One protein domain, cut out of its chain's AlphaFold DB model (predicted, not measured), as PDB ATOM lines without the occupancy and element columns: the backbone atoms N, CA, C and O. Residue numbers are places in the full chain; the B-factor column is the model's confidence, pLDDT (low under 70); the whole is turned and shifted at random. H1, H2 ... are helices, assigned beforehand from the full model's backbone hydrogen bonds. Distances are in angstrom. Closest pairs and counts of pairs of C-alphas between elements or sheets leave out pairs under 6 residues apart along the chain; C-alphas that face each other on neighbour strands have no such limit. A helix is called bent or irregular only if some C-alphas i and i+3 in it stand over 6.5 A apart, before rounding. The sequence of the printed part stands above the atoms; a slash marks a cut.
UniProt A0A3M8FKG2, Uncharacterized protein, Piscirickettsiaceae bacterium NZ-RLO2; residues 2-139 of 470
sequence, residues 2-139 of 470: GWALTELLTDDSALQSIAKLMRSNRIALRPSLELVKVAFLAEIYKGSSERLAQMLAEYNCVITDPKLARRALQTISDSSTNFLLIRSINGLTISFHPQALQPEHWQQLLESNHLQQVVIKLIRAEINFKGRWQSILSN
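AT A GLANCE: This is residues 2 to 139 of the 470 residues of an uncharacterized protein of Piscirickettsiaceae bacterium NZ-RLO2 (UniProt A0A3M8FKG2). Nine short helices form two groups along one long axis: H1 to H4 lie toward one end, H6 to H9 toward the other, and H5 stands between them. H2, H3 and H4 pack on H5 from one side and H7 from the other; H6, H7 and H8 pack together, and H9 lies at the far end with few contacts. The printed part has 138 residues, is all helix with no named strand, and is compact, with a radius of gyration of the C-alphas of 14.9 A and spans of 41 by 34 by 26 A.

IN THESE COORDINATES: H1, residues 2 to 8, begins at C-alpha 2 (194.804, 162.500, 179.464). H2 is residues 16 to 22, H3 33 to 44, 16.5 A long, H4 49 to 58, and H5 66 to 77, 16.6 A. H6, residues 82 to 96, is the longest, 21.1 A; H7 is 103 to 111 and H8 113 to 124, 16.5 A. H9, residues 130 to 138, ends at C-alpha 138 (163.123, 182.087, 182.022); it is irregular, with C-alphas 131 and 134 7.8 A apart.

HOW THE PARTS SIT: H5, the hub, touches H3 about perpendicular, 76 degrees, closest at the C-alphas of Ala 39 and Leu 73, 4.8 A. H1 and H2 form a hairpin, closest at C-alphas 2 and 19, 4.9 A. H6 touches H8 at a steep tilt of 53 degrees, closest at C-alphas 88 and 120, 5.3 A. H9 is close to H6 but not clearly touching, C-alphas 96 and 130 being closest at 6.0 A. Every O i to N i+4 pair is within hydrogen-bond range in H1 to H8, and 3 of 5 in H9.

THE WHOLE: The C-alphas of Glu 7 and Asn 139 are farthest apart, 45.1 A. The printed part has no cut and no long link. Residues 79 to 81 have pLDDT under 70.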
ATOM      1  N   GLY A   2     194.327 161.249 178.837       73.06
ATOM      2  CA  GLY A   2     194.804 162.500 179.464       73.06
ATOM      3  C   GLY A   2     196.298 162.528 179.846       73.06
ATOM      4  O   GLY A   2     196.934 163.565 179.710       73.06
ATOM      5  N   TRP A   3     196.874 161.393 180.272       75.31
ATOM      6  CA  TRP A   3     198.322 161.258 180.522       75.31
ATOM      7  C   TRP A   3     199.151 161.476 179.253       75.31
ATOM      8  O   TRP A   3     199.941 162.408 179.214       75.31
ATOM      9  N   ALA A   4     198.855 160.718 178.193       79.25
ATOM     10  CA  ALA A   4     199.495 160.877 176.886       79.25
ATOM     11  C   ALA A   4     199.331 162.296 176.309       79.25
ATOM     12  O   ALA A   4     200.255 162.830 175.716       79.25
ATOM     13  N   LEU A   5     198.174 162.938 176.514       79.50
ATOM     14  CA  LEU A   5     197.958 164.310 176.052       79.50
ATOM     15  C   LEU A   5     198.809 165.328 176.825       79.50
ATOM     16  O   LEU A   5     199.267 166.292 176.236       79.50
ATOM     17  N   THR A   6     199.045 165.112 178.125       79.44
ATOM     18  CA  THR A   6     199.885 166.019 178.935       79.44
ATOM     19  C   THR A   6     201.329 166.036 178.421       79.44
ATOM     20  O   THR A   6     201.943 167.091 178.383       79.44
ATOM     21  N   GLU A   7     201.849 164.880 177.999       80.88
ATOM     22  CA  GLU A   7     203.220 164.719 177.486       80.88
ATOM     23  C   GLU A   7     203.426 165.332 176.091       80.88
ATOM     24  O   GLU A   7     204.556 165.603 175.699       80.88
ATOM     25  N   LEU A   8     202.341 165.558 175.345       81.69
ATOM     26  CA  LEU A   8     202.365 166.117 173.988       81.69
ATOM     27  C   LEU A   8     202.115 167.632 173.945       81.69
ATOM     28  O   LEU A   8     202.289 168.248 172.895       81.69
ATOM     29  N   LEU A   9     201.658 168.230 175.047       83.88
ATOM     30  CA  LEU A   9     201.317 169.648 175.125       83.88
ATOM     31  C   LEU A   9     202.491 170.454 175.685       83.88
ATOM     32  O   LEU A   9     203.136 170.042 176.644       83.88
ATOM     33  N   THR A  10     202.718 171.645 175.136       81.25
ATOM     34  CA  THR A  10     203.659 172.614 175.705       81.25
ATOM     35  C   THR A  10     203.129 173.172 177.032       81.25
ATOM     36  O   THR A  10     201.917 173.170 177.281       81.25
ATOM     37  N   ASP A  11     204.025 173.632 177.909       73.94
ATOM     38  CA  ASP A  11     203.672 174.106 179.261       73.94
ATOM     39  C   ASP A  11     202.742 175.337 179.257       73.94
ATOM     40  O   ASP A  11     201.997 175.562 180.210       73.94
ATOM     41  N   ASP A  12     202.744 176.107 178.169       77.19
ATOM     42  CA  ASP A  12     201.936 177.308 177.943       77.19
ATOM     43  C   ASP A  12     200.568 177.027 177.293       77.19
ATOM     44  O   ASP A  12     199.749 177.938 177.142       77.19
ATOM     45  N   SER A  13     200.282 175.778 176.911       82.69
ATOM     46  CA  SER A  13     199.022 175.441 176.249       82.69
ATOM     47  C   SER A  13     197.822 175.565 177.193       82.69
ATOM     48  O   SER A  13     197.776 174.959 178.268       82.69
ATOM     49  N   ALA A  14     196.761 176.240 176.733       80.81
ATOM     50  CA  ALA A  14     195.484 176.334 177.447       80.81
ATOM     51  C   ALA A  14     194.833 174.957 177.712       80.81
ATOM     52  O   ALA A  14     194.004 174.815 178.620       80.81
ATOM     53  N   LEU A  15     195.240 173.926 176.959       85.12
ATOM     54  CA  LEU A  15     194.774 172.547 177.092       85.12
ATOM     55  C   LEU A  15     195.409 171.794 178.268       85.12
ATOM     56  O   LEU A  15     194.874 170.756 178.659       85.12
ATOM     57  N   GLN A  16     196.486 172.304 178.878       84.38
ATOM     58  CA  GLN A  16     197.112 171.679 180.052       84.38
ATOM     59  C   GLN A  16     196.108 171.497 181.199       84.38
ATOM     60  O   GLN A  16     196.033 170.433 181.821       84.38
ATOM     61  N   SER A  17     195.268 172.508 181.446       80.56
ATOM     62  CA  SER A  17     194.193 172.445 182.445       80.56
ATOM     63  C   SER A  17     193.182 171.337 182.129       80.56
ATOM     64  O   SER A  17     192.775 170.586 183.017       80.56
ATOM     65  N   ILE A  18     192.830 171.164 180.855       83.25
ATOM     66  CA  ILE A  18     191.884 170.139 180.397       83.25
ATOM     67  C   ILE A  18     192.497 168.743 180.507       83.25
ATOM     68  O   ILE A  18     191.855 167.837 181.039       83.25
ATOM     69  N   ALA A  19     193.751 168.566 180.085       85.50
ATOM     70  CA  ALA A  19     194.471 167.300 180.191       85.50
ATOM     71  C   ALA A  19     194.586 166.834 181.656       85.50
ATOM     72  O   ALA A  19     194.349 165.657 181.956       85.50
ATOM     73  N   LYS A  20     194.841 167.764 182.590       84.06
ATOM     74  CA  LYS A  20     194.811 167.503 184.041       84.06
ATOM     75  C   LYS A  20     193.427 167.044 184.512       84.06
ATOM     76  O   LYS A  20     193.323 166.058 185.242       84.06
ATOM     77  N   LEU A  21     192.354 167.694 184.065       83.31
ATOM     78  CA  LEU A  21     190.979 167.334 184.438       83.31
ATOM     79  C   LEU A  21     190.535 165.983 183.854       83.31
ATOM     80  O   LEU A  21     189.870 165.204 184.538       83.31
ATOM     81  N   MET A  22     190.970 165.640 182.637       86.00
ATOM     82  CA  MET A  22     190.751 164.316 182.034       86.00
ATOM     83  C   MET A  22     191.387 163.181 182.853       86.00
ATOM     84  O   MET A  22     190.914 162.046 182.806       86.00
ATOM     85  N   ARG A  23     192.447 163.479 183.615       84.94
ATOM     86  CA  ARG A  23     193.134 162.536 184.516       84.94
ATOM     87  C   ARG A  23     192.494 162.439 185.902       84.94
ATOM     88  O   ARG A  23     192.949 161.639 186.713       84.94
ATOM     89  N   SER A  24     191.459 163.227 186.193       83.00
ATOM     90  CA  SER A  24     190.823 163.238 187.511       83.00
ATOM     91  C   SER A  24     190.301 161.852 187.907       83.00
ATOM     92  O   SER A  24     189.627 161.174 187.128       83.00
ATOM     93  N   ASN A  25     190.539 161.449 189.156       80.88
ATOM     94  CA  ASN A  25     189.955 160.229 189.729       80.88
ATOM     95  C   ASN A  25     188.450 160.380 190.012       80.88
ATOM     96  O   ASN A  25     187.744 159.388 190.172       80.88
ATOM     97  N   ARG A  26     187.929 161.614 190.036       80.19
ATOM     98  CA  ARG A  26     186.496 161.890 190.184       80.19
ATOM     99  C   ARG A  26     185.864 162.010 188.802       80.19
ATOM    100  O   ARG A  26     186.042 163.027 188.138       80.19
ATOM    101  N   ILE A  27     185.086 161.002 188.401       77.50
ATOM    102  CA  ILE A  27     184.428 160.937 187.081       77.50
ATOM    103  C   ILE A  27     183.607 162.202 186.796       77.50
ATOM    104  O   ILE A  27     183.704 162.758 185.711       77.50
ATOM    105  N   ALA A  28     182.888 162.723 187.796       72.69
ATOM    106  CA  ALA A  28     182.080 163.939 187.665       72.69
ATOM    107  C   ALA A  28     182.880 165.212 187.306       72.69
ATOM    108  O   ALA A  28     182.279 166.204 186.905       72.69
ATOM    109  N   LEU A  29     184.209 165.197 187.471       76.88
ATOM    110  CA  LEU A  29     185.106 166.305 187.121       76.88
ATOM    111  C   LEU A  29     185.789 166.119 185.762       76.88
ATOM    112  O   LEU A  29     186.492 167.022 185.316       76.88
ATOM    113  N   ARG A  30     185.634 164.956 185.117       86.00
ATOM    114  CA  ARG A  30     186.224 164.713 183.800       86.00
ATOM    115  C   ARG A  30     185.399 165.448 182.741       86.00
ATOM    116  O   ARG A  30     184.191 165.229 182.701       86.00
ATOM    117  N   PRO A  31     186.006 166.282 181.885       86.00
ATOM    118  CA  PRO A  31     185.339 166.884 180.735       86.00
ATOM    119  C   PRO A  31     184.586 165.856 179.884       86.00
ATOM    120  O   PRO A  31     185.111 164.769 179.631       86.00
ATOM    121  N   SER A  32     183.384 166.199 179.413       85.19
ATOM    122  CA  SER A  32     182.703 165.405 178.387       85.19
ATOM    123  C   SER A  32     183.505 165.405 177.085       85.19
ATOM    124  O   SER A  32     184.282 166.323 176.816       85.19
ATOM    125  N   LEU A  33     183.288 164.388 176.247       86.25
ATOM    126  CA  LEU A  33     183.941 164.302 174.941       86.25
ATOM    127  C   LEU A  33     183.688 165.557 174.091       86.25
ATOM    128  O   LEU A  33     184.618 166.074 173.483       86.25
ATOM    129  N   GLU A  34     182.460 166.076 174.099       85.19
ATOM    130  CA  GLU A  34     182.104 167.306 173.381       85.19
ATOM    131  C   GLU A  34     182.900 168.519 173.877       85.19
ATOM    132  O   GLU A  34     183.435 169.281 173.076       85.19
ATOM    133  N   LEU A  35     183.069 168.655 175.196       86.25
ATOM    134  CA  LEU A  35     183.851 169.742 175.785       86.25
ATOM    135  C   LEU A  35     185.333 169.649 175.394       86.25
ATOM    136  O   LEU A  35     185.959 170.664 175.098       86.25
ATOM    137  N   VAL A  36     185.880 168.429 175.344       88.38
ATOM    138  CA  VAL A  36     187.258 168.179 174.896       88.38
ATOM    139  C   VAL A  36     187.424 168.511 173.414       88.38
ATOM    140  O   VAL A  36     188.373 169.209 173.072       88.38
ATOM    141  N   LYS A  37     186.509 168.066 172.540       90.12
ATOM    142  CA  LYS A  37     186.554 168.359 171.096       90.12
ATOM    143  C   LYS A  37     186.559 169.863 170.828       90.12
ATOM    144  O   LYS A  37     187.456 170.355 170.149       90.12
ATOM    145  N   VAL A  38     185.591 170.587 171.398       89.94
ATOM    146  CA  VAL A  38     185.450 172.038 171.207       89.94
ATOM    147  C   VAL A  38     186.699 172.767 171.693       89.94
ATOM    148  O   VAL A  38     187.235 173.604 170.972       89.94
ATOM    149  N   ALA A  39     187.200 172.422 172.881       89.12
ATOM    150  CA  ALA A  39     188.387 173.058 173.435       89.12
ATOM    151  C   ALA A  39     189.650 172.784 172.601       89.12
ATOM    152  O   ALA A  39     190.443 173.693 172.363       89.12
ATOM    153  N   PHE A  40     189.820 171.551 172.115       90.31
ATOM    154  CA  PHE A  40     190.969 171.157 171.301       90.31
ATOM    155  C   PHE A  40     190.984 171.880 169.951       90.31
ATOM    156  O   PHE A  40     192.002 172.450 169.560       90.31
ATOM    157  N   LEU A  41     189.836 171.926 169.270       92.94
ATOM    158  CA  LEU A  41     189.691 172.651 168.009       92.94
ATOM    159  C   LEU A  41     189.879 174.160 168.208       92.94
ATOM    160  O   LEU A  41     190.577 174.793 167.416       92.94
ATOM    161  N   ALA A  42     189.324 174.728 169.283       92.44
ATOM    162  CA  ALA A  42     189.477 176.145 169.603       92.44
ATOM    163  C   ALA A  42     190.939 176.548 169.859       92.44
ATOM    164  O   ALA A  42     191.333 177.639 169.449       92.44
ATOM    165  N   GLU A  43     191.741 175.679 170.485       90.75
ATOM    166  CA  GLU A  43     193.168 175.933 170.715       90.75
ATOM    167  C   GLU A  43     193.988 175.782 169.425       90.75
ATOM    168  O   GLU A  43     194.768 176.674 169.094       90.75
ATOM    169  N   ILE A  44     193.790 174.697 168.661       90.12
ATOM    170  CA  ILE A  44     194.529 174.449 167.407       90.12
ATOM    171  C   ILE A  44     194.291 175.577 166.404       90.12
ATOM    172  O   ILE A  44     195.225 176.084 165.785       90.12
ATOM    173  N   TYR A  45     193.036 176.002 166.259       92.00
ATOM    174  CA  TYR A  45     192.633 177.018 165.290       92.00
ATOM    175  C   TYR A  45     192.449 178.403 165.926       92.00
ATOM    176  O   TYR A  45     191.738 179.256 165.387       92.00
ATOM    177  N   LYS A  46     193.139 178.687 167.043       87.06
ATOM    178  CA  LYS A  46     193.092 180.001 167.718       87.06
ATOM    179  C   LYS A  46     193.486 181.175 166.809       87.06
ATOM    180  O   LYS A  46     193.040 182.301 167.029       87.06
ATOM    181  N   GLY A  47     194.244 180.920 165.743       87.81
ATOM    182  CA  GLY A  47     194.635 181.916 164.739       87.81
ATOM    183  C   GLY A  47     193.615 182.187 163.622       87.81
ATOM    184  O   GLY A  47     193.764 183.183 162.924       87.81
ATOM    185  N   SER A  48     192.578 181.357 163.433       93.19
ATOM    186  CA  SER A  48     191.626 181.517 162.318       93.19
ATOM    187  C   SER A  48     190.199 181.125 162.701       93.19
ATOM    188  O   SER A  48     189.911 179.961 162.974       93.19
ATOM    189  N   SER A  49     189.286 182.100 162.709       92.19
ATOM    190  CA  SER A  49     187.861 181.860 162.983       92.19
ATOM    191  C   SER A  49     187.170 181.093 161.858       92.19
ATOM    192  O   SER A  49     186.339 180.238 162.140       92.19
ATOM    193  N   GLU A  50     187.531 181.366 160.601       92.19
ATOM    194  CA  GLU A  50     186.983 180.669 159.432       92.19
ATOM    195  C   GLU A  50     187.354 179.186 159.465       92.19
ATOM    196  O   GLU A  50     186.484 178.316 159.380       92.19
ATOM    197  N   ARG A  51     188.639 178.889 159.704       93.19
ATOM    198  CA  ARG A  51     189.092 177.505 159.823       93.19
ATOM    199  C   ARG A  51     188.482 176.831 161.047       93.19
ATOM    200  O   ARG A  51     188.042 175.696 160.939       93.19
ATOM    201  N   LEU A  52     188.389 177.519 162.185       95.12
ATOM    202  CA  LEU A  52     187.728 176.975 163.372       95.12
ATOM    203  C   LEU A  52     186.261 176.605 163.092       95.12
ATOM    204  O   LEU A  52     185.855 175.504 163.443       95.12
ATOM    205  N   ALA A  53     185.486 177.465 162.422       92.50
ATOM    206  CA  ALA A  53     184.087 177.183 162.076       92.50
ATOM    207  C   ALA A  53     183.958 175.924 161.208       92.50
ATOM    208  O   ALA A  53     183.148 175.045 161.504       92.50
ATOM    209  N   GLN A  54     184.796 175.822 160.170       93.56
ATOM    210  CA  GLN A  54     184.828 174.669 159.272       93.56
ATOM    211  C   GLN A  54     185.083 173.372 160.046       93.56
ATOM    212  O   GLN A  54     184.351 172.399 159.889       93.56
ATOM    213  N   MET A  55     186.090 173.378 160.920       94.06
ATOM    214  CA  MET A  55     186.496 172.187 161.662       94.06
ATOM    215  C   MET A  55     185.491 171.819 162.764       94.06
ATOM    216  O   MET A  55     185.257 170.639 163.005       94.06
ATOM    217  N   LEU A  56     184.853 172.799 163.417       92.38
ATOM    218  CA  LEU A  56     183.774 172.536 164.379       92.38
ATOM    219  C   LEU A  56     182.592 171.821 163.707       92.38
ATOM    220  O   LEU A  56     182.067 170.858 164.269       92.38
ATOM    221  N   ALA A  57     182.213 172.246 162.498       90.38
ATOM    222  CA  ALA A  57     181.168 171.595 161.713       90.38
ATOM    223  C   ALA A  57     181.589 170.195 161.232       90.38
ATOM    224  O   ALA A  57     180.840 169.238 161.406       90.38
ATOM    225  N   GLU A  58     182.803 170.053 160.691       92.94
ATOM    226  CA  GLU A  58     183.343 168.781 160.186       92.94
ATOM    227  C   GLU A  58     183.389 167.692 161.269       92.94
ATOM    228  O   GLU A  58     183.029 166.540 161.029       92.94
ATOM    229  N   TYR A  59     183.765 168.065 162.495       90.75
ATOM    230  CA  TYR A  59     183.827 167.149 163.635       90.75
ATOM    231  C   TYR A  59     182.485 166.993 164.371       90.75
ATOM    232  O   TYR A  59     182.444 166.373 165.441       90.75
ATOM    233  N   ASN A  60     181.395 167.515 163.797       87.62
ATOM    234  CA  ASN A  60     180.036 167.468 164.339       87.62
ATOM    235  C   ASN A  60     179.958 167.974 165.788       87.62
ATOM    236  O   ASN A  60     179.321 167.354 166.642       87.62
ATOM    237  N   CYS A  61     180.654 169.073 166.086       88.12
ATOM    238  CA  CYS A  61     180.601 169.687 167.407       88.12
ATOM    239  C   CYS A  61     179.245 170.359 167.626       88.12
ATOM    240  O   CYS A  61     178.714 171.013 166.729       88.12
ATOM    241  N   VAL A  62     178.724 170.272 168.856       85.00
ATOM    242  CA  VAL A  62     177.505 171.002 169.250       85.00
ATOM    243  C   VAL A  62     177.689 172.513 169.092       85.00
ATOM    244  O   VAL A  62     176.789 173.201 168.629       85.00
ATOM    245  N   ILE A  63     178.857 173.045 169.460       86.94
ATOM    246  CA  ILE A  63     179.186 174.453 169.234       86.94
ATOM    247  C   ILE A  63     179.817 174.583 167.849       86.94
ATOM    248  O   ILE A  63     180.925 174.098 167.636       86.94
ATOM    249  N   THR A  64     179.138 175.282 166.943       87.75
ATOM    250  CA  THR A  64     179.650 175.603 165.599       87.75
ATOM    251  C   THR A  64     180.158 177.040 165.480       87.75
ATOM    252  O   THR A  64     180.939 177.330 164.578       87.75
ATOM    253  N   ASP A  65     179.776 177.930 166.404       89.94
ATOM    254  CA  ASP A  65     180.272 179.308 166.458       89.94
ATOM    255  C   ASP A  65     181.709 179.370 167.026       89.94
ATOM    256  O   ASP A  65     181.930 179.038 168.200       89.94
ATOM    257  N   PRO A  66     182.693 179.862 166.247       91.44
ATOM    258  CA  PRO A  66     184.069 180.053 166.699       91.44
ATOM    259  C   PRO A  66     184.204 180.914 167.956       91.44
ATOM    260  O   PRO A  66     185.107 180.674 168.763       91.44
ATOM    261  N   LYS A  67     183.348 181.932 168.134       90.75
ATOM    262  CA  LYS A  67     183.434 182.823 169.302       90.75
ATOM    263  C   LYS A  67     183.034 182.077 170.569       90.75
ATOM    264  O   LYS A  67     183.778 182.102 171.551       90.75
ATOM    265  N   LEU A  68     181.906 181.371 170.529       89.12
ATOM    266  CA  LEU A  68     181.441 180.545 171.637       89.12
ATOM    267  C   LEU A  68     182.436 179.425 171.984       89.12
ATOM    268  O   LEU A  68     182.706 179.200 173.163       89.12
ATOM    269  N   ALA A  69     183.045 178.781 170.982       90.00
ATOM    270  CA  ALA A  69     184.049 177.731 171.187       90.00
ATOM    271  C   ALA A  69     185.301 178.242 171.924       90.00
ATOM    272  O   ALA A  69     185.775 177.616 172.874       90.00
ATOM    273  N   ARG A  70     185.812 179.417 171.533       90.44
ATOM    274  CA  ARG A  70     186.952 180.063 172.211       90.44
ATOM    275  C   ARG A  70     186.609 180.482 173.633       90.44
ATOM    276  O   ARG A  70     187.417 180.286 174.535       90.44
ATOM    277  N   ARG A  71     185.407 181.023 173.843       88.31
ATOM    278  CA  ARG A  71     184.922 181.384 175.178       88.31
ATOM    279  C   ARG A  71     184.817 180.153 176.077       88.31
ATOM    280  O   ARG A  71     185.238 180.214 177.225       88.31
ATOM    281  N   ALA A  72     184.321 179.032 175.551       86.62
ATOM    282  CA  ALA A  72     184.286 177.772 176.282       86.62
ATOM    283  C   ALA A  72     185.692 177.351 176.732       86.62
ATOM    284  O   ALA A  72     185.892 177.120 177.923       86.62
ATOM    285  N   LEU A  73     186.668 177.332 175.814       88.00
ATOM    286  CA  LEU A  73     188.068 177.035 176.133       88.00
ATOM    287  C   LEU A  73     188.602 177.955 177.244       88.00
ATOM    288  O   LEU A  73     189.107 177.456 178.244       88.00
ATOM    289  N   GLN A  74     188.418 179.272 177.118       86.50
ATOM    290  CA  GLN A  74     188.856 180.246 178.125       86.50
ATOM    291  C   GLN A  74     188.274 179.953 179.517       86.50
ATOM    292  O   GLN A  74     189.025 179.869 180.487       86.50
ATOM    293  N   THR A  75     186.959 179.730 179.622       82.25
ATOM    294  CA  THR A  75     186.288 179.468 180.909       82.25
ATOM    295  C   THR A  75     186.720 178.144 181.550       82.25
ATOM    296  O   THR A  75     186.716 178.015 182.775       82.25
ATOM    297  N   ILE A  76     187.083 177.142 180.743       80.62
ATOM    298  CA  ILE A  76     187.577 175.839 181.218       80.62
ATOM    299  C   ILE A  76     189.049 175.924 181.651       80.62
ATOM    300  O   ILE A  76     189.478 175.210 182.565       80.62
ATOM    301  N   SER A  77     189.836 176.776 180.998       80.44
ATOM    302  CA  SER A  77     191.237 176.993 181.346       80.44
ATOM    303  C   SER A  77     191.402 177.818 182.629       80.44
ATOM    304  O   SER A  77     192.413 177.649 183.312       80.44
ATOM    305  N   ASP A  78     190.404 178.625 183.011       78.50
ATOM    306  CA  ASP A  78     190.356 179.329 184.298       78.50
ATOM    307  C   ASP A  78     190.080 178.366 185.472       78.50
ATOM    308  O   ASP A  78     189.024 177.734 185.584       78.50
ATOM    309  N   SER A  79     191.050 178.274 186.386       66.81
ATOM    310  CA  SER A  79     191.024 177.393 187.562       66.81
ATOM    311  C   SER A  79     189.889 177.658 188.563       66.81
ATOM    312  O   SER A  79     189.566 176.771 189.352       66.81
ATOM    313  N   SER A  80     189.283 178.849 188.542       65.25
ATOM    314  CA  SER A  80     188.233 179.251 189.483       65.25
ATOM    315  C   SER A  80     186.821 178.859 189.019       65.25
ATOM    316  O   SER A  80     185.962 178.546 189.848       65.25
ATOM    317  N   THR A  81     186.581 178.808 187.703       65.88
ATOM    318  CA  THR A  81     185.252 178.586 187.096       65.88
ATOM    319  C   THR A  81     185.083 177.223 186.430       65.88
ATOM    320  O   THR A  81     183.953 176.758 186.252       65.88
ATOM    321  N   ASN A  82     186.182 176.546 186.089       75.38
ATOM    322  CA  ASN A  82     186.146 175.311 185.305       75.38
ATOM    323  C   ASN A  82     185.315 174.185 185.945       75.38
ATOM    324  O   ASN A  82     184.588 173.475 185.249       75.38
ATOM    325  N   PHE A  83     185.348 174.045 187.272       81.44
ATOM    326  CA  PHE A  83     184.673 172.958 187.976       81.44
ATOM    327  C   PHE A  83     183.151 173.060 187.908       81.44
ATOM    328  O   PHE A  83     182.477 172.032 187.785       81.44
ATOM    329  N   LEU A  84     182.606 174.276 188.012       83.88
ATOM    330  CA  LEU A  84     181.162 174.493 187.958       83.88
ATOM    331  C   LEU A  84     180.651 174.203 186.548       83.88
ATOM    332  O   LEU A  84     179.775 173.355 186.383       83.88
ATOM    333  N   LEU A  85     181.285 174.810 185.544       86.31
ATOM    334  CA  LEU A  85     180.914 174.651 184.145       86.31
ATOM    335  C   LEU A  85     180.964 173.183 183.689       86.31
ATOM    336  O   LEU A  85     179.980 172.672 183.151       86.31
ATOM    337  N   ILE A  86     182.073 172.478 183.952       86.56
ATOM    338  CA  ILE A  86     182.240 171.068 183.557       86.56
ATOM    339  C   ILE A  86     181.163 170.202 184.197       86.56
ATOM    340  O   ILE A  86     180.524 169.393 183.524       86.56
ATOM    341  N   ARG A  87     180.930 170.382 185.501       87.69
ATOM    342  CA  ARG A  87     179.954 169.575 186.227       87.69
ATOM    343  C   ARG A  87     178.530 169.849 185.752       87.69
ATOM    344  O   ARG A  87     177.758 168.898 185.630       87.69
ATOM    345  N   SER A  88     178.188 171.110 185.476       89.00
ATOM    346  CA  SER A  88     176.875 171.453 184.934       89.00
ATOM    347  C   SER A  88     176.670 170.882 183.534       89.00
ATOM    348  O   SER A  88     175.634 170.274 183.299       89.00
ATOM    349  N   ILE A  89     177.660 170.985 182.636       88.38
ATOM    350  CA  ILE A  89     177.556 170.465 181.264       88.38
ATOM    351  C   ILE A  89     177.433 168.943 181.273       88.38
ATOM    352  O   ILE A  89     176.532 168.397 180.646       88.38
ATOM    353  N   ASN A  90     178.296 168.254 182.024       86.69
ATOM    354  CA  ASN A  90     178.256 166.798 182.121       86.69
ATOM    355  C   ASN A  90     176.899 166.296 182.607       86.69
ATOM    356  O   ASN A  90     176.340 165.365 182.030       86.69
ATOM    357  N   GLY A  91     176.366 166.902 183.667       85.25
ATOM    358  CA  GLY A  91     175.080 166.466 184.183       85.25
ATOM    359  C   GLY A  91     173.906 166.877 183.299       85.25
ATOM    360  O   GLY A  91     172.984 166.085 183.167       85.25
ATOM    361  N   LEU A  92     173.964 168.026 182.611       87.06
ATOM    362  CA  LEU A  92     172.957 168.390 181.608       87.06
ATOM    363  C   LEU A  92     172.918 167.353 180.471       87.06
ATOM    364  O   LEU A  92     171.840 166.898 180.097       87.06
ATOM    365  N   THR A  93     174.086 166.918 179.980       85.81
ATOM    366  CA  THR A  93     174.203 165.861 178.961       85.81
ATOM    367  C   THR A  93     173.558 164.555 179.424       85.81
ATOM    368  O   THR A  93     172.841 163.920 178.653       85.81
ATOM    369  N   ILE A  94     173.770 164.165 180.685       84.06
ATOM    370  CA  ILE A  94     173.149 162.966 181.269       84.06
ATOM    371  C   ILE A  94     171.629 163.142 181.365       84.06
ATOM    372  O   ILE A  94     170.885 162.274 180.919       84.06
ATOM    373  N   SER A  95     171.158 164.272 181.899       85.00
ATOM    374  CA  SER A  95     169.729 164.537 182.092       85.00
ATOM    375  C   SER A  95     168.945 164.632 180.779       85.00
ATOM    376  O   SER A  95     167.740 164.390 180.772       85.00
ATOM    377  N   PHE A  96     169.587 165.023 179.671       85.06
ATOM    378  CA  PHE A  96     168.904 165.250 178.391       85.06
ATOM    379  C   PHE A  96     168.974 164.043 177.450       85.06
ATOM    380  O   PHE A  96     168.184 163.975 176.499       85.06
ATOM    381  N   HIS A  97     169.822 163.055 177.756       81.69
ATOM    382  CA  HIS A  97     169.962 161.817 176.991       81.69
ATOM    383  C   HIS A  97     168.592 161.158 176.693       81.69
ATOM    384  O   HIS A  97     167.713 161.150 177.560       81.69
ATOM    385  N   PRO A  98     168.347 160.652 175.463       79.88
ATOM    386  CA  PRO A  98     169.263 160.556 174.318       79.88
ATOM    387  C   PRO A  98     169.392 161.821 173.457       79.88
ATOM    388  O   PRO A  98     170.136 161.814 172.483       79.88
ATOM    389  N   GLN A  99     168.691 162.907 173.785       80.69
ATOM    390  CA  GLN A  99     168.753 164.134 172.990       80.69
ATOM    391  C   GLN A  99     170.076 164.864 173.227       80.69
ATOM    392  O   GLN A  99     170.506 165.040 174.370       80.69
ATOM    393  N   ALA A 100     170.708 165.307 172.140       77.50
ATOM    394  CA  ALA A 100     171.902 166.133 172.212       77.50
ATOM    395  C   ALA A 100     171.570 167.513 172.800       77.50
ATOM    396  O   ALA A 100     170.510 168.091 172.533       77.50
ATOM    397  N   LEU A 101     172.502 168.050 173.588       83.69
ATOM    398  CA  LEU A 101     172.442 169.444 174.011       83.69
ATOM    399  C   LEU A 101     172.505 170.350 172.783       83.69
ATOM    400  O   LEU A 101     173.261 170.073 171.859       83.69
ATOM    401  N   GLN A 102     171.721 171.423 172.795       86.81
ATOM    402  CA  GLN A 102     171.725 172.423 171.736       86.81
ATOM    403  C   GLN A 102     172.766 173.517 172.037       86.81
ATOM    404  O   GLN A 102     173.109 173.705 173.216       86.81
ATOM    405  N   PRO A 103     173.274 174.238 171.019       84.25
ATOM    406  CA  PRO A 103     174.244 175.321 171.203       84.25
ATOM    407  C   PRO A 103     173.793 176.369 172.234       84.25
ATOM    408  O   PRO A 103     174.597 176.854 173.032       84.25
ATOM    409  N   GLU A 104     172.496 176.664 172.288       87.00
ATOM    410  CA  GLU A 104     171.909 177.668 173.178       87.00
ATOM    411  C   GLU A 104     172.059 177.273 174.653       87.00
ATOM    412  O   GLU A 104     172.333 178.121 175.501       87.00
ATOM    413  N   HIS A 105     171.955 175.977 174.974       87.56
ATOM    414  CA  HIS A 105     172.146 175.484 176.343       87.56
ATOM    415  C   HIS A 105     173.585 175.698 176.823       87.56
ATOM    416  O   HIS A 105     173.821 176.014 177.992       87.56
ATOM    417  N   TRP A 106     174.551 175.530 175.918       86.94
ATOM    418  CA  TRP A 106     175.959 175.786 176.206       86.94
ATOM    419  C   TRP A 106     176.208 177.266 176.439       86.94
ATOM    420  O   TRP A 106     176.852 177.626 177.423       86.94
ATOM    421  N   GLN A 107     175.663 178.118 175.572       88.56
ATOM    422  CA  GLN A 107     175.777 179.562 175.714       88.56
ATOM    423  C   GLN A 107     175.216 180.048 177.057       88.56
ATOM    424  O   GLN A 107     175.914 180.744 177.792       88.56
ATOM    425  N   GLN A 108     174.016 179.601 177.433       89.06
ATOM    426  CA  GLN A 108     173.373 179.973 178.699       89.06
ATOM    427  C   GLN A 108     174.194 179.559 179.929       89.06
ATOM    428  O   GLN A 108     174.328 180.334 180.879       89.06
ATOM    429  N   LEU A 109     174.778 178.353 179.923       88.19
ATOM    430  CA  LEU A 109     175.655 177.906 181.008       88.19
ATOM    431  C   LEU A 109     176.970 178.689 181.048       88.19
ATOM    432  O   LEU A 109     177.429 179.029 182.134       88.19
ATOM    433  N   LEU A 110     177.563 179.007 179.896       86.50
ATOM    434  CA  LEU A 110     178.789 179.807 179.808       86.50
ATOM    435  C   LEU A 110     178.594 181.255 180.276       86.50
ATOM    436  O   LEU A 110     179.550 181.894 180.716       86.50
ATOM    437  N   GLU A 111     177.372 181.774 180.184       87.00
ATOM    438  CA  GLU A 111     177.025 183.147 180.554       87.00
ATOM    439  C   GLU A 111     176.581 183.299 182.014       87.00
ATOM    440  O   GLU A 111     176.614 184.411 182.539       87.00
ATOM    441  N   SER A 112     176.205 182.210 182.694       88.38
ATOM    442  CA  SER A 112     175.608 182.282 184.031       88.38
ATOM    443  C   SER A 112     176.178 181.257 185.012       88.38
ATOM    444  O   SER A 112     175.732 180.110 185.091       88.38
ATOM    445  N   ASN A 113     177.092 181.712 185.877       88.12
ATOM    446  CA  ASN A 113     177.542 180.945 187.049       88.12
ATOM    447  C   ASN A 113     176.371 180.572 187.974       88.12
ATOM    448  O   ASN A 113     176.409 179.544 188.650       88.12
ATOM    449  N   HIS A 114     175.319 181.394 187.999       88.69
ATOM    450  CA  HIS A 114     174.108 181.120 188.762       88.69
ATOM    451  C   HIS A 114     173.365 179.900 188.197       88.69
ATOM    452  O   HIS A 114     173.095 178.949 188.926       88.69
ATOM    453  N   LEU A 115     173.139 179.854 186.883       91.31
ATOM    454  CA  LEU A 115     172.498 178.713 186.226       91.31
ATOM    455  C   LEU A 115     173.327 177.425 186.368       91.31
ATOM    456  O   LEU A 115     172.767 176.355 186.605       91.31
ATOM    457  N   GLN A 116     174.661 177.519 186.303       91.00
ATOM    458  CA  GLN A 116     175.541 176.373 186.570       91.00
ATOM    459  C   GLN A 116     175.291 175.786 187.971       91.00
ATOM    460  O   GLN A 116     175.184 174.567 188.126       91.00
ATOM    461  N   GLN A 117     175.148 176.634 188.996       90.88
ATOM    462  CA  GLN A 117     174.840 176.193 190.360       90.88
ATOM    463  C   GLN A 117     173.453 175.546 190.468       90.88
ATOM    464  O   GLN A 117     173.331 174.511 191.130       90.88
ATOM    465  N   VAL A 118     172.436 176.101 189.795       92.38
ATOM    466  CA  VAL A 118     171.089 175.503 189.703       92.38
ATOM    467  C   VAL A 118     171.180 174.082 189.157       92.38
ATOM    468  O   VAL A 118     170.729 173.140 189.807       92.38
ATOM    469  N   VAL A 119     171.820 173.916 187.998       92.00
ATOM    470  CA  VAL A 119     171.955 172.619 187.323       92.00
ATOM    471  C   VAL A 119     172.666 171.615 188.224       92.00
ATOM    472  O   VAL A 119     172.136 170.533 188.475       92.00
ATOM    473  N   ILE A 120     173.817 171.982 188.795       89.50
ATOM    474  CA  ILE A 120     174.567 171.112 189.716       89.50
ATOM    475  C   ILE A 120     173.699 170.658 190.886       89.50
ATOM    476  O   ILE A 120     173.796 169.505 191.312       89.50
ATOM    477  N   LYS A 121     172.882 171.558 191.431       90.06
ATOM    478  CA  LYS A 121     172.036 171.255 192.578       90.06
ATOM    479  C   LYS A 121     170.918 170.281 192.226       90.06
ATOM    480  O   LYS A 121     170.719 169.323 192.965       90.06
ATOM    481  N   LEU A 122     170.263 170.476 191.083       90.88
ATOM    482  CA  LEU A 122     169.236 169.562 190.581       90.88
ATOM    483  C   LEU A 122     169.807 168.169 190.289       90.88
ATOM    484  O   LEU A 122     169.215 167.176 190.695       90.88
ATOM    485  N   ILE A 123     170.994 168.095 189.675       88.19
ATOM    486  CA  ILE A 123     171.690 166.823 189.415       88.19
ATOM    487  C   ILE A 123     172.032 166.104 190.722       88.19
ATOM    488  O   ILE A 123     171.816 164.905 190.839       88.19
ATOM    489  N   ARG A 124     172.571 166.823 191.719       87.06
ATOM    490  CA  ARG A 124     172.906 166.238 193.033       87.06
ATOM    491  C   ARG A 124     171.685 165.693 193.767       87.06
ATOM    492  O   ARG A 124     171.845 164.790 194.574       87.06
ATOM    493  N   ALA A 125     170.518 166.278 193.523       87.88
ATOM    494  CA  ALA A 125     169.252 165.836 194.085       87.88
ATOM    495  C   ALA A 125     168.530 164.803 193.199       87.88
ATOM    496  O   ALA A 125     167.400 164.445 193.518       87.88
ATOM    497  N   GLU A 126     169.162 164.353 192.107       88.00
ATOM    498  CA  GLU A 126     168.628 163.365 191.157       88.00
ATOM    499  C   GLU A 126     167.287 163.779 190.522       88.00
ATOM    500  O   GLU A 126     166.443 162.956 190.177       88.00
ATOM    501  N   ILE A 127     167.085 165.087 190.334       88.69
ATOM    502  CA  ILE A 127     165.856 165.635 189.759       88.69
ATOM    503  C   ILE A 127     165.880 165.531 188.237       88.69
ATOM    504  O   ILE A 127     166.803 166.015 187.580       88.69
ATOM    505  N   ASN A 128     164.807 164.996 187.652       87.81
ATOM    506  CA  ASN A 128     164.571 165.114 186.219       87.81
ATOM    507  C   ASN A 128     163.931 166.476 185.902       87.81
ATOM    508  O   ASN A 128     162.749 166.698 186.156       87.81
ATOM    509  N   PHE A 129     164.714 167.388 185.329       88.44
ATOM    510  CA  PHE A 129     164.266 168.736 184.961       88.44
ATOM    511  C   PHE A 129     164.199 168.970 183.446       88.44
ATOM    512  O   PHE A 129     163.976 170.099 183.015       88.44
ATOM    513  N   LYS A 130     164.346 167.921 182.622       86.69
ATOM    514  CA  LYS A 130     164.376 168.032 181.153       86.69
ATOM    515  C   LYS A 130     163.145 168.750 180.591       86.69
ATOM    516  O   LYS A 130     163.281 169.724 179.859       86.69
ATOM    517  N   GLY A 131     161.947 168.328 180.998       85.88
ATOM    518  CA  GLY A 131     160.683 168.952 180.577       85.88
ATOM    519  C   GLY A 131     160.420 170.337 181.184       85.88
ATOM    520  O   GLY A 131     159.487 171.017 180.776       85.88
ATOM    521  N   ARG A 132     161.237 170.767 182.152       88.44
ATOM    522  CA  ARG A 132     161.062 172.013 182.917       88.44
ATOM    523  C   ARG A 132     162.172 173.027 182.656       88.44
ATOM    524  O   ARG A 132     162.170 174.110 183.234       88.44
ATOM    525  N   TRP A 133     163.109 172.687 181.774       89.19
ATOM    526  CA  TRP A 133     164.306 173.473 181.503       89.19
ATOM    527  C   TRP A 133     163.991 174.908 181.080       89.19
ATOM    528  O   TRP A 133     164.552 175.844 181.634       89.19
ATOM    529  N   GLN A 134     163.023 175.092 180.179       88.19
ATOM    530  CA  GLN A 134     162.628 176.426 179.716       88.19
ATOM    531  C   GLN A 134     162.035 177.301 180.834       88.19
ATOM    532  O   GLN A 134     162.321 178.496 180.896       88.19
ATOM    533  N   SER A 135     161.266 176.716 181.761       86.56
ATOM    534  CA  SER A 135     160.766 177.438 182.944       86.56
ATOM    535  C   SER A 135     161.913 177.844 183.878       86.56
ATOM    536  O   SER A 135     161.978 178.984 184.327       86.56
ATOM    537  N   ILE A 136     162.885 176.950 184.100       90.81
ATOM    538  CA  ILE A 136     164.078 177.253 184.908       90.81
ATOM    539  C   ILE A 136     164.882 178.395 184.282       90.81
ATOM    540  O   ILE A 136     165.298 179.309 184.988       90.81
ATOM    541  N   LEU A 137     165.087 178.367 182.965       89.38
ATOM    542  CA  LEU A 137     165.841 179.394 182.248       89.38
ATOM    543  C   LEU A 137     165.181 180.771 182.313       89.38
ATOM    544  O   LEU A 137     165.866 181.764 182.539       89.38
ATOM    545  N   SER A 138     163.865 180.827 182.121       86.88
ATOM    546  CA  SER A 138     163.123 182.087 182.022       86.88
ATOM    547  C   SER A 138     162.808 182.737 183.373       86.88
ATOM    548  O   SER A 138     162.410 183.900 183.402       86.88
ATOM    549  N   ASN A 139     162.998 182.029 184.493       87.19
ATOM    550  CA  ASN A 139     162.589 182.491 185.818       87.19
ATOM    551  C   ASN A 139     163.781 182.609 186.786       87.19
ATOM    552  O   ASN A 139     164.178 181.642 187.442       87.19
TER     553      ASN A 139